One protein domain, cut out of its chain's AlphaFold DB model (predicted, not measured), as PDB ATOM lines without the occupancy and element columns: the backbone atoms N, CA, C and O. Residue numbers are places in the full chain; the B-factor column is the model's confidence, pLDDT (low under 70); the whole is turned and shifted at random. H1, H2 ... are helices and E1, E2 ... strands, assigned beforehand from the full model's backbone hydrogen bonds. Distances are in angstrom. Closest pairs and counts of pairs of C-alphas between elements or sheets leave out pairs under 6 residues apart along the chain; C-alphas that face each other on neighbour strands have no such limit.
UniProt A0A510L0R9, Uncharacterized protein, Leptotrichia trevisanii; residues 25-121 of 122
ATOM      1  N   PRO A  25     -52.044 -14.068  27.033       95.62
ATOM      2  CA  PRO A  25     -51.644 -14.850  28.198       95.62
ATOM      3  C   PRO A  25     -50.433 -14.224  28.904       95.62
ATOM      4  O   PRO A  25     -49.438 -13.895  28.255       95.62
ATOM      5  N   PHE A  26     -50.496 -14.140  30.233       96.81
ATOM      6  CA  PHE A  26     -49.372 -13.735  31.074       96.81
ATOM      7  C   PHE A  26     -48.330 -14.857  31.202       96.81
ATOM      8  O   PHE A  26     -48.649 -15.994  31.554       96.81
ATOM      9  N   THR A  27     -47.066 -14.534  30.927       97.81
ATOM     10  CA  THR A  27     -45.925 -15.453  31.016       97.81
ATOM     11  C   THR A  27     -45.025 -15.067  32.185       97.81
ATOM     12  O   THR A  27     -44.508 -13.954  32.236       97.81
ATOM     13  N   THR A  28     -44.766 -16.004  33.097       97.25
ATOM     14  CA  THR A  28     -43.927 -15.769  34.280       97.25
ATOM     15  C   THR A  28     -42.963 -16.924  34.552       97.25
ATOM     16  O   THR A  28     -43.267 -18.079  34.261       97.25
ATOM     17  N   ASP A  29     -41.815 -16.614  35.160       97.56
ATOM     18  CA  ASP A  29     -40.871 -17.586  35.726       97.56
ATOM     19  C   ASP A  29     -41.165 -17.917  37.210       97.56
ATOM     20  O   ASP A  29     -40.374 -18.594  37.871       97.56
ATOM     21  N   GLY A  30     -42.286 -17.421  37.747       97.38
ATOM     22  CA  GLY A  30     -42.688 -17.566  39.146       97.38
ATOM     23  C   GLY A  30     -42.085 -16.523  40.094       97.38
ATOM     24  O   GLY A  30     -42.397 -16.554  41.287       97.38
ATOM     25  N   LYS A  31     -41.253 -15.591  39.609       97.94
ATOM     26  CA  LYS A  31     -40.722 -14.479  40.407       97.94
ATOM     27  C   LYS A  31     -41.527 -13.203  40.183       97.94
ATOM     28  O   LYS A  31     -42.067 -12.959  39.109       97.94
ATOM     29  N   LEU A  32     -41.578 -12.367  41.219       97.38
ATOM     30  CA  LEU A  32     -42.244 -11.063  41.161       97.38
ATOM     31  C   LEU A  32     -41.450 -10.025  40.353       97.38
ATOM     32  O   LEU A  32     -42.045  -9.116  39.790       97.38
ATOM     33  N   HIS A  33     -40.119 -10.145  40.311       97.88
ATOM     34  CA  HIS A  33     -39.236  -9.136  39.719       97.88
ATOM     35  C   HIS A  33     -39.438  -7.734  40.320       97.88
ATOM     36  O   HIS A  33     -39.713  -6.765  39.614       97.88
ATOM     37  N   GLU A  34     -39.302  -7.612  41.649       97.38
ATOM     38  CA  GLU A  34     -39.446  -6.329  42.357       97.38
ATOM     39  C   GLU A  34     -38.549  -5.229  41.761       97.38
ATOM     40  O   GLU A  34     -38.963  -4.078  41.668       97.38
ATOM     41  N   GLU A  35     -37.357  -5.585  41.282       97.69
ATOM     42  CA  GLU A  35     -36.414  -4.678  40.621       97.69
ATOM     43  C   GLU A  35     -36.924  -4.098  39.293       97.69
ATOM     44  O   GLU A  35     -36.394  -3.095  38.816       97.69
ATOM     45  N   LYS A  36     -37.921  -4.738  38.676       97.88
ATOM     46  CA  LYS A  36     -38.554  -4.297  37.428       97.88
ATOM     47  C   LYS A  36     -39.817  -3.477  37.661       97.88
ATOM     48  O   LYS A  36     -40.248  -2.797  36.739       97.88
ATOM     49  N   LEU A  37     -40.392  -3.536  38.863       97.88
ATOM     50  CA  LEU A  37     -41.710  -2.970  39.151       97.88
ATOM     51  C   LEU A  37     -41.677  -1.816  40.160       97.88
ATOM     52  O   LEU A  37     -42.457  -0.877  40.054       97.88
ATOM     53  N   LEU A  38     -40.808  -1.878  41.169       98.25
ATOM     54  CA  LEU A  38     -40.906  -0.979  42.319       98.25
ATOM     55  C   LEU A  38     -40.167   0.347  42.115       98.25
ATOM     56  O   LEU A  38     -39.081   0.392  41.539       98.25
ATOM     57  N   ASN A  39     -40.722   1.412  42.700       97.62
ATOM     58  CA  ASN A  39     -40.134   2.753  42.797       97.62
ATOM     59  C   ASN A  39     -39.696   3.353  41.446       97.62
ATOM     60  O   ASN A  39     -38.738   4.123  41.382       97.62
ATOM     61  N   ARG A  40     -40.403   3.005  40.368       96.94
ATOM     62  CA  ARG A  40     -40.264   3.596  39.032       96.94
ATOM     63  C   ARG A  40     -41.642   3.872  38.447       96.94
ATOM     64  O   ARG A  40     -42.618   3.285  38.904       96.94
ATOM     65  N   ASN A  41     -41.689   4.737  37.439       95.38
ATOM     66  CA  ASN A  41     -42.897   4.932  36.651       95.38
ATOM     67  C   ASN A  41     -43.105   3.718  35.735       95.38
ATOM     68  O   ASN A  41     -42.179   3.328  35.015       95.38
ATOM     69  N   ILE A  42     -44.292   3.128  35.801       95.75
ATOM     70  CA  ILE A  42     -44.797   2.126  34.869       95.75
ATOM     71  C   ILE A  42     -45.959   2.788  34.163       95.75
ATOM     72  O   ILE A  42     -46.939   3.181  34.785       95.75
ATOM     73  N   SER A  43     -45.843   2.901  32.861       92.56
ATOM     74  CA  SER A  43     -46.693   3.788  32.100       92.56
ATOM     75  C   SER A  43     -47.290   3.036  30.934       92.56
ATOM     76  O   SER A  43     -46.626   2.196  30.329       92.56
ATOM     77  N   SER A  44     -48.541   3.331  30.641       84.94
ATOM     78  CA  SER A  44     -49.342   2.660  29.630       84.94
ATOM     79  C   SER A  44     -50.151   3.681  28.843       84.94
ATOM     80  O   SER A  44     -50.055   4.877  29.101       84.94
ATOM     81  N   GLU A  45     -50.942   3.204  27.886       76.06
ATOM     82  CA  GLU A  45     -51.836   4.057  27.101       76.06
ATOM     83  C   GLU A  45     -52.822   4.843  27.982       76.06
ATOM     84  O   GLU A  45     -53.030   6.029  27.740       76.06
ATOM     85  N   ASP A  46     -53.342   4.220  29.047       73.88
ATOM     86  CA  ASP A  46     -54.419   4.795  29.864       73.88
ATOM     87  C   ASP A  46     -53.950   5.381  31.202       73.88
ATOM     88  O   ASP A  46     -54.632   6.217  31.801       73.88
ATOM     89  N   THR A  47     -52.813   4.921  31.730       81.88
ATOM     90  CA  THR A  47     -52.390   5.289  33.085       81.88
ATOM     91  C   THR A  47     -50.883   5.222  33.303       81.88
ATOM     92  O   THR A  47     -50.182   4.358  32.765       81.88
ATOM     93  N   ASP A  48     -50.412   6.120  34.164       91.12
ATOM     94  CA  ASP A  48     -49.098   6.094  34.789       91.12
ATOM     95  C   ASP A  48     -49.238   5.616  36.233       91.12
ATOM     96  O   ASP A  48     -50.058   6.144  36.988       91.12
ATOM     97  N   VAL A  49     -48.411   4.657  36.650       95.19
ATOM     98  CA  VAL A  49     -48.404   4.158  38.025       95.19
ATOM     99  C   VAL A  49     -47.003   4.058  38.613       95.19
ATOM    100  O   VAL A  49     -46.024   3.738  37.940       95.19
ATOM    101  N   VAL A  50     -46.915   4.254  39.926       97.38
ATOM    102  CA  VAL A  50     -45.722   3.958  40.724       97.38
ATOM    103  C   VAL A  50     -46.099   2.987  41.832       97.38
ATOM    104  O   VAL A  50     -47.036   3.230  42.590       97.38
ATOM    105  N   ILE A  51     -45.334   1.903  41.962       98.31
ATOM    106  CA  ILE A  51     -45.562   0.885  42.990       98.31
ATOM    107  C   ILE A  51     -44.504   0.999  44.082       98.31
ATOM    108  O   ILE A  51     -43.300   0.967  43.812       98.31
ATOM    109  N   LYS A  52     -44.941   1.057  45.338       98.31
ATOM    110  CA  LYS A  52     -44.067   1.083  46.513       98.31
ATOM    111  C   LYS A  52     -44.347  -0.105  47.417       98.31
ATOM    112  O   LYS A  52     -45.489  -0.408  47.741       98.31
ATOM    113  N   LYS A  53     -43.296  -0.766  47.896       98.31
ATOM    114  CA  LYS A  53     -43.416  -1.805  48.926       98.31
ATOM    115  C   LYS A  53     -43.513  -1.160  50.305       98.31
ATOM    116  O   LYS A  53     -42.623  -0.412  50.701       98.31
ATOM    117  N   ILE A  54     -44.570  -1.491  51.042       98.19
ATOM    118  CA  ILE A  54     -44.839  -0.956  52.390       98.19
ATOM    119  C   ILE A  54     -44.748  -2.021  53.487       98.19
ATOM    120  O   ILE A  54     -44.794  -1.717  54.675       98.19
ATOM    121  N   GLY A  55     -44.602  -3.288  53.107       97.50
ATOM    122  CA  GLY A  55     -44.404  -4.388  54.037       97.50
ATOM    123  C   GLY A  55     -44.233  -5.716  53.314       97.50
ATOM    124  O   GLY A  55     -44.277  -5.798  52.086       97.50
ATOM    125  N   LYS A  56     -44.042  -6.796  54.076       96.75
ATOM    126  CA  LYS A  56     -43.961  -8.143  53.500       96.75
ATOM    127  C   LYS A  56     -45.285  -8.491  52.810       96.75
ATOM    128  O   LYS A  56     -46.301  -8.640  53.484       96.75
ATOM    129  N   GLY A  57     -45.254  -8.606  51.481       97.00
ATOM    130  CA  GLY A  57     -46.430  -8.901  50.656       97.00
ATOM    131  C   GLY A  57     -47.458  -7.767  50.576       97.00
ATOM    132  O   GLY A  57     -48.583  -8.026  50.160       97.00
ATOM    133  N   LYS A  58     -47.097  -6.542  50.987       98.38
ATOM    134  CA  LYS A  58     -47.979  -5.366  51.001       98.38
ATOM    135  C   LYS A  58     -47.343  -4.209  50.237       98.38
ATOM    136  O   LYS A  58     -46.170  -3.892  50.463       98.38
ATOM    137  N   TYR A  59     -48.137  -3.571  49.389       98.56
ATOM    138  CA  TYR A  59     -47.708  -2.529  48.465       98.56
ATOM    139  C   TYR A  59     -48.724  -1.381  48.441       98.56
ATOM    140  O   TYR A  59     -49.862  -1.536  48.881       98.56
ATOM    141  N   GLU A  60     -48.290  -0.237  47.934       98.19
ATOM    142  CA  GLU A  60     -49.130   0.889  47.530       98.19
ATOM    143  C   GLU A  60     -48.924   1.114  46.035       98.19
ATOM    144  O   GLU A  60     -47.782   1.077  45.566       98.19
ATOM    145  N   ILE A  61     -50.016   1.321  45.305       97.19
ATOM    146  CA  ILE A  61     -50.002   1.720  43.898       97.19
ATOM    147  C   ILE A  61     -50.506   3.158  43.850       97.19
ATOM    148  O   ILE A  61     -51.605   3.451  44.311       97.19
ATOM    149  N   THR A  62     -49.688   4.057  43.317       96.19
ATOM    150  CA  THR A  62     -50.081   5.437  43.038       96.19
ATOM    151  C   THR A  62     -50.350   5.558  41.548       96.19
ATOM    152  O   THR A  62     -49.403   5.434  40.778       96.19
ATOM    153  N   GLY A  63     -51.602   5.785  41.152       92.44
ATOM    154  CA  GLY A  63     -52.000   6.057  39.772       92.44
ATOM    155  C   GLY A  63     -52.163   7.552  39.503       92.44
ATOM    156  O   GLY A  63     -52.682   8.284  40.352       92.44
ATOM    157  N   TYR A  64     -51.732   7.992  38.324       87.88
ATOM    158  CA  TYR A  64     -51.849   9.364  37.842       87.88
ATOM    159  C   TYR A  64     -52.756   9.392  36.612       87.88
ATOM    160  O   TYR A  64     -52.471   8.751  35.602       87.88
ATOM    161  N   TYR A  65     -53.848  10.148  36.703       80.50
ATOM    162  CA  TYR A  65     -54.856  10.261  35.653       80.50
ATOM    163  C   TYR A  65     -54.938  11.706  35.191       80.50
ATOM    164  O   TYR A  65     -55.202  12.596  35.997       80.50
ATOM    165  N   ALA A  66     -54.705  11.945  33.905       70.81
ATOM    166  CA  ALA A  66     -54.912  13.252  33.305       70.81
ATOM    167  C   ALA A  66     -56.328  13.312  32.722       70.81
ATOM    168  O   ALA A  66     -56.630  12.613  31.759       70.81
ATOM    169  N   SER A  67     -57.189  14.154  33.285       65.81
ATOM    170  CA  SER A  67     -58.454  14.531  32.655       65.81
ATOM    171  C   SER A  67     -58.286  15.895  31.995       65.81
ATOM    172  O   SER A  67     -57.740  16.828  32.593       65.81
ATOM    173  N   GLN A  68     -58.729  16.009  30.747       60.03
ATOM    174  CA  GLN A  68     -58.756  17.271  30.025       60.03
ATOM    175  C   GLN A  68     -60.208  17.743  29.981       60.03
ATOM    176  O   GLN A  68     -61.037  17.103  29.339       60.03
ATOM    177  N   ASP A  69     -60.523  18.831  30.685       55.81
ATOM    178  CA  ASP A  69     -61.827  19.478  30.535       55.81
ATOM    179  C   ASP A  69     -61.900  20.102  29.135       55.81
ATOM    180  O   ASP A  69     -61.118  21.007  28.810       55.81
ATOM    181  N   GLU A  70     -62.836  19.616  28.312       55.66
ATOM    182  CA  GLU A  70     -63.015  20.019  26.906       55.66
ATOM    183  C   GLU A  70     -63.242  21.534  26.733       55.66
ATOM    184  O   GLU A  70     -62.939  22.085  25.677       55.66
ATOM    185  N   ASP A  71     -63.701  22.229  27.779       60.06
ATOM    186  CA  ASP A  71     -64.104  23.639  27.713       60.06
ATOM    187  C   ASP A  71     -62.988  24.654  28.055       60.06
ATOM    188  O   ASP A  71     -63.123  25.833  27.727       60.06
ATOM    189  N   PHE A  72     -61.875  24.255  28.696       56.06
ATOM    190  CA  PHE A  72     -60.897  25.233  29.228       56.06
ATOM    191  C   PHE A  72     -59.406  24.897  29.066       56.06
ATOM    192  O   PHE A  72     -58.562  25.669  29.525       56.06
ATOM    193  N   GLY A  73     -59.036  23.792  28.410       58.84
ATOM    194  CA  GLY A  73     -57.625  23.472  28.125       58.84
ATOM    195  C   GLY A  73     -56.745  23.269  29.371       58.84
ATOM    196  O   GLY A  73     -55.518  23.237  29.271       58.84
ATOM    197  N   LYS A  74     -57.355  23.139  30.554       58.59
ATOM    198  CA  LYS A  74     -56.664  22.851  31.809       58.59
ATOM    199  C   LYS A  74     -56.587  21.335  31.964       58.59
ATOM    200  O   LYS A  74     -57.608  20.664  32.054       58.59
ATOM    201  N   VAL A  75     -55.369  20.801  31.968       65.56
ATOM    202  CA  VAL A  75     -55.128  19.395  32.303       65.56
ATOM    203  C   VAL A  75     -55.130  19.284  33.822       65.56
ATOM    204  O   VAL A  75     -54.253  19.847  34.481       65.56
ATOM    205  N   GLU A  76     -56.116  18.592  34.384       67.50
ATOM    206  CA  GLU A  76     -56.118  18.244  35.802       67.50
ATOM    207  C   GLU A  76     -55.538  16.840  35.971       67.50
ATOM    208  O   GLU A  76     -55.999  15.876  35.361       67.50
ATOM    209  N   THR A  77     -54.485  16.721  36.784       72.50
ATOM    210  CA  THR A  77     -53.902  15.423  37.134       72.50
ATOM    211  C   THR A  77     -54.466  14.970  38.472       72.50
ATOM    212  O   THR A  77     -54.129  15.522  39.520       72.50
ATOM    213  N   THR A  78     -55.298  13.935  38.447       82.81
ATOM    214  CA  THR A  78     -55.791  13.272  39.652       82.81
ATOM    215  C   THR A  78     -54.804  12.193  40.078       82.81
ATOM    216  O   THR A  78     -54.353  11.389  39.264       82.81
ATOM    217  N   THR A  79     -54.459  12.173  41.367       89.19
ATOM    218  CA  THR A  79     -53.608  11.135  41.964       89.19
ATOM    219  C   THR A  79     -54.453  10.250  42.870       89.19
ATOM    220  O   THR A  79     -55.102  10.754  43.786       89.19
ATOM    221  N   ILE A  80     -54.417   8.938  42.645       90.56
ATOM    222  CA  ILE A  80     -55.124   7.943  43.459       90.56
ATOM    223  C   ILE A  80     -54.091   6.993  44.055       90.56
ATOM    224  O   ILE A  80     -53.225   6.501  43.341       90.56
ATOM    225  N   VAL A  81     -54.173   6.738  45.362       94.88
ATOM    226  CA  VAL A  81     -53.299   5.781  46.054       94.88
ATOM    227  C   VAL A  81     -54.142   4.622  46.566       94.88
ATOM    228  O   VAL A  81     -55.006   4.819  47.423       94.88
ATOM    229  N   THR A  82     -53.876   3.416  46.076       96.44
ATOM    230  CA  THR A  82     -54.559   2.183  46.483       96.44
ATOM    231  C   THR A  82     -53.607   1.261  47.240       96.44
ATOM    232  O   THR A  82     -52.385   1.277  47.056       96.44
ATOM    233  N   LYS A  83     -54.160   0.446  48.145       98.06
ATOM    234  CA  LYS A  83     -53.407  -0.619  48.816       98.06
ATOM    235  C   LYS A  83     -53.457  -1.875  47.961       98.06
ATOM    236  O   LYS A  83     -54.531  -2.296  47.552       98.06
ATOM    237  N   ALA A  84     -52.309  -2.519  47.799       98.19
ATOM    238  CA  ALA A  84     -52.171  -3.736  47.020       98.19
ATOM    239  C   ALA A  84     -51.483  -4.853  47.816       98.19
ATOM    240  O   ALA A  84     -50.715  -4.622  48.760       98.19
ATOM    241  N   ILE A  85     -51.751  -6.094  47.421       98.25
ATOM    242  CA  ILE A  85     -51.187  -7.300  48.030       98.25
ATOM    243  C   ILE A  85     -50.469  -8.159  46.992       98.25
ATOM    244  O   ILE A  85     -50.857  -8.216  45.827       98.25
ATOM    245  N   LEU A  86     -49.434  -8.874  47.432       98.06
ATOM    246  CA  LEU A  86     -48.801  -9.902  46.609       98.06
ATOM    247  C   LEU A  86     -49.721 -11.119  46.497       98.06
ATOM    248  O   LEU A  86     -49.971 -11.806  47.490       98.06
ATOM    249  N   LYS A  87     -50.152 -11.437  45.277       96.56
ATOM    250  CA  LYS A  87     -50.788 -12.710  44.935       96.56
ATOM    251  C   LYS A  87     -49.818 -13.504  44.065       96.56
ATOM    252  O   LYS A  87     -49.609 -13.182  42.904       96.56
ATOM    253  N   LYS A  88     -49.205 -14.547  44.634       94.94
ATOM    254  CA  LYS A  88     -48.123 -15.324  43.997       94.94
ATOM    255  C   LYS A  88     -46.945 -14.426  43.586       94.94
ATOM    256  O   LYS A  88     -46.100 -14.121  44.419       94.94
ATOM    257  N   ASN A  89     -46.907 -14.013  42.327       96.62
ATOM    258  CA  ASN A  89     -45.836 -13.257  41.687       96.62
ATOM    259  C   ASN A  89     -46.358 -11.992  40.979       96.62
ATOM    260  O   ASN A  89     -45.670 -11.453  40.117       96.62
ATOM    261  N   VAL A  90     -47.562 -11.534  41.338       98.19
ATOM    262  CA  VAL A  90     -48.181 -10.292  40.854       98.19
ATOM    263  C   VAL A  90     -48.676  -9.446  42.031       98.19
ATOM    264  O   VAL A  90     -49.012  -9.977  43.094       98.19
ATOM    265  N   ILE A  91     -48.701  -8.127  41.864       98.56
ATOM    266  CA  ILE A  91     -49.174  -7.162  42.866       98.56
ATOM    267  C   ILE A  91     -50.574  -6.722  42.456       98.56
ATOM    268  O   ILE A  91     -50.729  -6.194  41.365       98.56
ATOM    269  N   CYS A  92     -51.576  -6.939  43.304       97.81
ATOM    270  CA  CYS A  92     -52.974  -6.660  42.967       97.81
ATOM    271  C   CYS A  92     -53.623  -5.719  43.972       97.81
ATOM    272  O   CYS A  92     -53.511  -5.963  45.180       97.81
ATOM    273  N   ASP A  93     -54.331  -4.708  43.478       95.06
ATOM    274  CA  ASP A  93     -55.312  -3.958  44.259       95.06
ATOM    275  C   ASP A  93     -56.730  -4.516  44.030       95.06
ATOM    276  O   ASP A  93     -56.896  -5.721  43.801       95.06
ATOM    277  N   GLU A  94     -57.755  -3.684  44.212       91.25
ATOM    278  CA  GLU A  94     -59.157  -4.079  44.065       91.25
ATOM    279  C   GLU A  94     -59.587  -4.237  42.599       91.25
ATOM    280  O   GLU A  94     -60.503  -5.022  42.329       91.25
ATOM    281  N   ASP A  95     -58.899  -3.577  41.664       89.38
ATOM    282  CA  ASP A  95     -59.325  -3.447  40.269       89.38
ATOM    283  C   ASP A  95     -58.370  -4.150  39.302       89.38
ATOM    284  O   ASP A  95     -58.823  -4.845  38.394       89.38
ATOM    285  N   ILE A  96     -57.058  -4.041  39.526       91.75
ATOM    286  CA  ILE A  96     -56.037  -4.538  38.602       91.75
ATOM    287  C   ILE A  96     -54.926  -5.310  39.314       91.75
ATOM    288  O   ILE A  96     -54.660  -5.167  40.511       91.75
ATOM    289  N   CYS A  97     -54.222  -6.128  38.536       96.62
ATOM    290  CA  CYS A  97     -52.964  -6.739  38.938       96.62
ATOM    291  C   CYS A  97     -51.822  -6.238  38.049       96.62
ATOM    292  O   CYS A  97     -52.005  -5.994  36.861       96.62
ATOM    293  N   ILE A  98     -50.620  -6.118  38.603       97.62
ATOM    294  CA  ILE A  98     -49.412  -5.718  37.879       97.62
ATOM    295  C   ILE A  98     -48.339  -6.786  38.076       97.62
ATOM    296  O   ILE A  98     -48.063  -7.223  39.200       97.62
ATOM    297  N   GLY A  99     -47.731  -7.220  36.975       98.06
ATOM    298  CA  GLY A  99     -46.690  -8.245  36.956       98.06
ATOM    299  C   GLY A  99     -45.587  -7.940  35.951       98.06
ATOM    300  O   GLY A  99     -45.698  -7.016  35.152       98.06
ATOM    301  N   TYR A 100     -44.515  -8.732  35.982       98.44
ATOM    302  CA  TYR A 100     -43.470  -8.698  34.958       98.44
ATOM    303  C   TYR A 100     -43.633  -9.886  34.012       98.44
ATOM    304  O   TYR A 100     -43.486 -11.038  34.428       98.44
ATOM    305  N   ASP A 101     -43.945  -9.610  32.747       98.38
ATOM    306  CA  ASP A 101     -44.090 -10.651  31.736       98.38
ATOM    307  C   ASP A 101     -42.720 -11.023  31.164       98.38
ATOM    308  O   ASP A 101     -42.013 -10.198  30.581       98.38
ATOM    309  N   THR A 102     -42.327 -12.287  31.306       97.88
ATOM    310  CA  THR A 102     -40.991 -12.746  30.901       97.88
ATOM    311  C   THR A 102     -40.830 -12.900  29.387       97.88
ATOM    312  O   THR A 102     -39.701 -12.952  28.895       97.88
ATOM    313  N   LYS A 103     -41.936 -12.974  28.633       96.81
ATOM    314  CA  LYS A 103     -41.927 -13.079  27.170       96.81
ATOM    315  C   LYS A 103     -41.826 -11.697  26.526       96.81
ATOM    316  O   LYS A 103     -41.009 -11.512  25.626       96.81
ATOM    317  N   LEU A 104     -42.609 -10.734  27.010       95.81
ATOM    318  CA  LEU A 104     -42.573  -9.331  26.588       95.81
ATOM    319  C   LEU A 104     -41.396  -8.568  27.206       95.81
ATOM    320  O   LEU A 104     -40.970  -7.555  26.658       95.81
ATOM    321  N   LYS A 105     -40.848  -9.078  28.317       96.81
ATOM    322  CA  LYS A 105     -39.781  -8.460  29.120       96.81
ATOM    323  C   LYS A 105     -40.159  -7.076  29.650       96.81
ATOM    324  O   LYS A 105     -39.292  -6.211  29.776       96.81
ATOM    325  N   LYS A 106     -41.435  -6.905  29.981       97.06
ATOM    326  CA  LYS A 106     -42.070  -5.638  30.345       97.06
ATOM    327  C   LYS A 106     -42.960  -5.815  31.571       97.06
ATOM    328  O   LYS A 106     -43.488  -6.906  31.798       97.06
ATOM    329  N   ALA A 107     -43.136  -4.747  32.342       97.81
ATOM    330  CA  ALA A 107     -44.263  -4.655  33.260       97.81
ATOM    331  C   ALA A 107     -45.577  -4.715  32.463       97.81
ATOM    332  O   ALA A 107     -45.658  -4.212  31.342       97.81
ATOM    333  N   VAL A 108     -46.588  -5.375  33.016       96.62
ATOM    334  CA  VAL A 108     -47.893  -5.570  32.380       96.62
ATOM    335  C   VAL A 108     -49.010  -5.375  33.390       96.62
ATOM    336  O   VAL A 108     -48.880  -5.769  34.551       96.62
ATOM    337  N   PHE A 109     -50.108  -4.805  32.914       95.50
ATOM    338  CA  PHE A 109     -51.361  -4.685  33.639       95.50
ATOM    339  C   PHE A 109     -52.236  -5.873  33.262       95.50
ATOM    340  O   PHE A 109     -52.363  -6.223  32.084       95.50
ATOM    341  N   LEU A 110     -52.778  -6.533  34.274       95.25
ATOM    342  CA  LEU A 110     -53.477  -7.801  34.169       95.25
ATOM    343  C   LEU A 110     -54.897  -7.643  34.698       95.25
ATOM    344  O   LEU A 110     -55.106  -7.034  35.752       95.25
ATOM    345  N   ASP A 111     -55.836  -8.270  34.000       93.19
ATOM    346  CA  ASP A 111     -57.191  -8.462  34.492       93.19
ATOM    347  C   ASP A 111     -57.150  -9.309  35.766       93.19
ATOM    348  O   ASP A 111     -56.454 -10.328  35.829       93.19
ATOM    349  N   LYS A 112     -57.847  -8.870  36.815       91.94
ATOM    350  CA  LYS A 112     -57.779  -9.512  38.133       91.94
ATOM    351  C   LYS A 112     -58.462 -10.885  38.186       91.94
ATOM    352  O   LYS A 112     -58.138 -11.667  39.086       91.94
ATOM    353  N   ASP A 113     -59.389 -11.160  37.272       91.06
ATOM    354  CA  ASP A 113     -60.224 -12.357  37.273       91.06
ATOM    355  C   ASP A 113     -59.551 -13.494  36.498       91.06
ATOM    356  O   ASP A 113     -59.507 -14.626  36.990       91.06
ATOM    357  N   ASP A 114     -58.960 -13.205  35.334       94.06
ATOM    358  CA  ASP A 114     -58.342 -14.229  34.477       94.06
ATOM    359  C   ASP A 114     -56.819 -14.098  34.277       94.06
ATOM    360  O   ASP A 114     -56.194 -14.982  33.679       94.06
ATOM    361  N   MET A 115     -56.198 -13.059  34.852       94.56
ATOM    362  CA  MET A 115     -54.759 -12.760  34.772       94.56
ATOM    363  C   MET A 115     -54.249 -12.540  33.342       94.56
ATOM    364  O   MET A 115     -53.048 -12.692  33.085       94.56
ATOM    365  N   ARG A 116     -55.124 -12.208  32.390       95.38
ATOM    366  CA  ARG A 116     -54.713 -11.888  31.022       95.38
ATOM    367  C   ARG A 116     -54.234 -10.453  30.940       95.38
ATOM    368  O   ARG A 116     -54.674  -9.576  31.674       95.38
ATOM    369  N   ILE A 117     -53.281 -10.228  30.046       94.44
ATOM    370  CA  ILE A 117     -52.679  -8.916  29.860       94.44
ATOM    371  C   ILE A 117     -53.694  -8.001  29.184       94.44
ATOM    372  O   ILE A 117     -54.107  -8.270  28.053       94.44
ATOM    373  N   ILE A 118     -54.019  -6.903  29.864       92.19
ATOM    374  CA  ILE A 118     -54.823  -5.805  29.332       92.19
ATOM    375  C   ILE A 118     -53.920  -4.907  28.483       92.19
ATOM    376  O   ILE A 118     -54.195  -4.707  27.309       92.19
ATOM    377  N   TYR A 119     -52.783  -4.454  29.015       90.75
ATOM    378  CA  TYR A 119     -51.778  -3.698  28.257       90.75
ATOM    379  C   TYR A 119     -50.377  -3.819  28.884       90.75
ATOM    380  O   TYR A 119     -50.247  -4.073  30.088       90.75
ATOM    381  N   PRO A 120     -49.300  -3.689  28.084       93.12
ATOM    382  CA  PRO A 120     -47.934  -3.664  28.586       93.12
ATOM    383  C   PRO A 120     -47.494  -2.232  28.918       93.12
ATOM    384  O   PRO A 120     -48.088  -1.267  28.441       93.12
ATOM    385  N   GLU A 121     -46.406  -2.083  29.676       93.31
ATOM    386  CA  GLU A 121     -45.739  -0.782  29.787       93.31
ATOM    387  C   GLU A 121     -45.217  -0.336  28.407       93.31
ATOM    388  O   GLU A 121     -44.746  -1.176  27.622       93.31
TER     389      GLU A 121
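What this domain is: This is residues 25 to 121 of the 122 residues of an uncharacterized protein of Leptotrichia trevisanii (UniProt A0A510L0R9). One antiparallel sheet of eight strands curls like part of a barrel and folds back on itself, so that E1, E2 and E3 face E5, E6, E7 and E8 across the hinge strand E4. The far end of the long E3 and E4 hairpin, with residues 69 to 74 at its tip, sticks out as an arm and makes the length, while the short helix H1 packs on the sheet near E2, E6 and E7. The 97 printed residues hold H1 and then E1 to E8 in sheet order, a meander, each strand the antiparallel neighbour of the one before; the class is mostly strand. The whole is compact by its radius of gyration of the C-alphas, 14.0 A, yet elongated, with spans of 48 by 28 by 24 A.

Where its parts are: Residues 25 to 33 come before H1, residues 34 to 37, whose C-alpha 34 is at (-39.446, -6.329, 42.357). E1 is residues 41 to 43, E2 residues 48 to 55, 22.4 A long, and E3 residues 58 to 68, 32.7 A long. E4, residues 75 to 87, is the longest strand at 34.8 A, begins at C-alpha 75 at (-55.128, 19.395, 32.303) and bends by 53 degrees at residue 83. E5 is residues 90 to 92, E6 residues 96 to 101, 15.1 A long, and E7 residues 106 to 111, 15.9 A long. E8, residues 117 to 120, ends at C-alpha 120 at (-47.934, -3.664, 28.586).

How they stand to each other: The sheet is strongly twisted, with edge strands E1 and E8. The hairpin of E1 and E2 has N 42 and O 49 at 2.8 A, within hydrogen-bond range. E2 and E3 have N 52 and O 60 at 2.9 A, and E3 and E4 have N 63 and O 80 at 2.8 A. Pairing is staggered: E4 pairs with E3 over residues 75 to 85 and with E5 over 85 to 87, where N 87 and O 90 are 2.9 A apart. E5 and E6 have N 98 and O 91 at 2.8 A, E6 and E7 N 108 and O 99 at 2.8 A, and E7 and E8 N 109 and O 119 at 2.9 A. Between the leaves, the closest C-alphas of E1 and E7, Ile 42 and Ala 107, are 7.0 A apart; E1 and E8 are only just apart, at 8.3 A. H1 is on the sheet at a height of 7.1 A, over none of its strands, but only just: 2 of its C-alphas fall on E6. Its closest C-alpha pair with E6 is Lys 36 and Tyr 100, 7.0 A. H1 is too short for any O i to N i+4 pair; its one O i to N i+3 pair is within range.

The domain as a whole: The two farthest C-alphas, of Asp 29 and Asp 71, are 48.0 A apart. The printed part has no cut and no long link. Mean pLDDT of the printed part is 90.8; residues 67 to 76 are under 70.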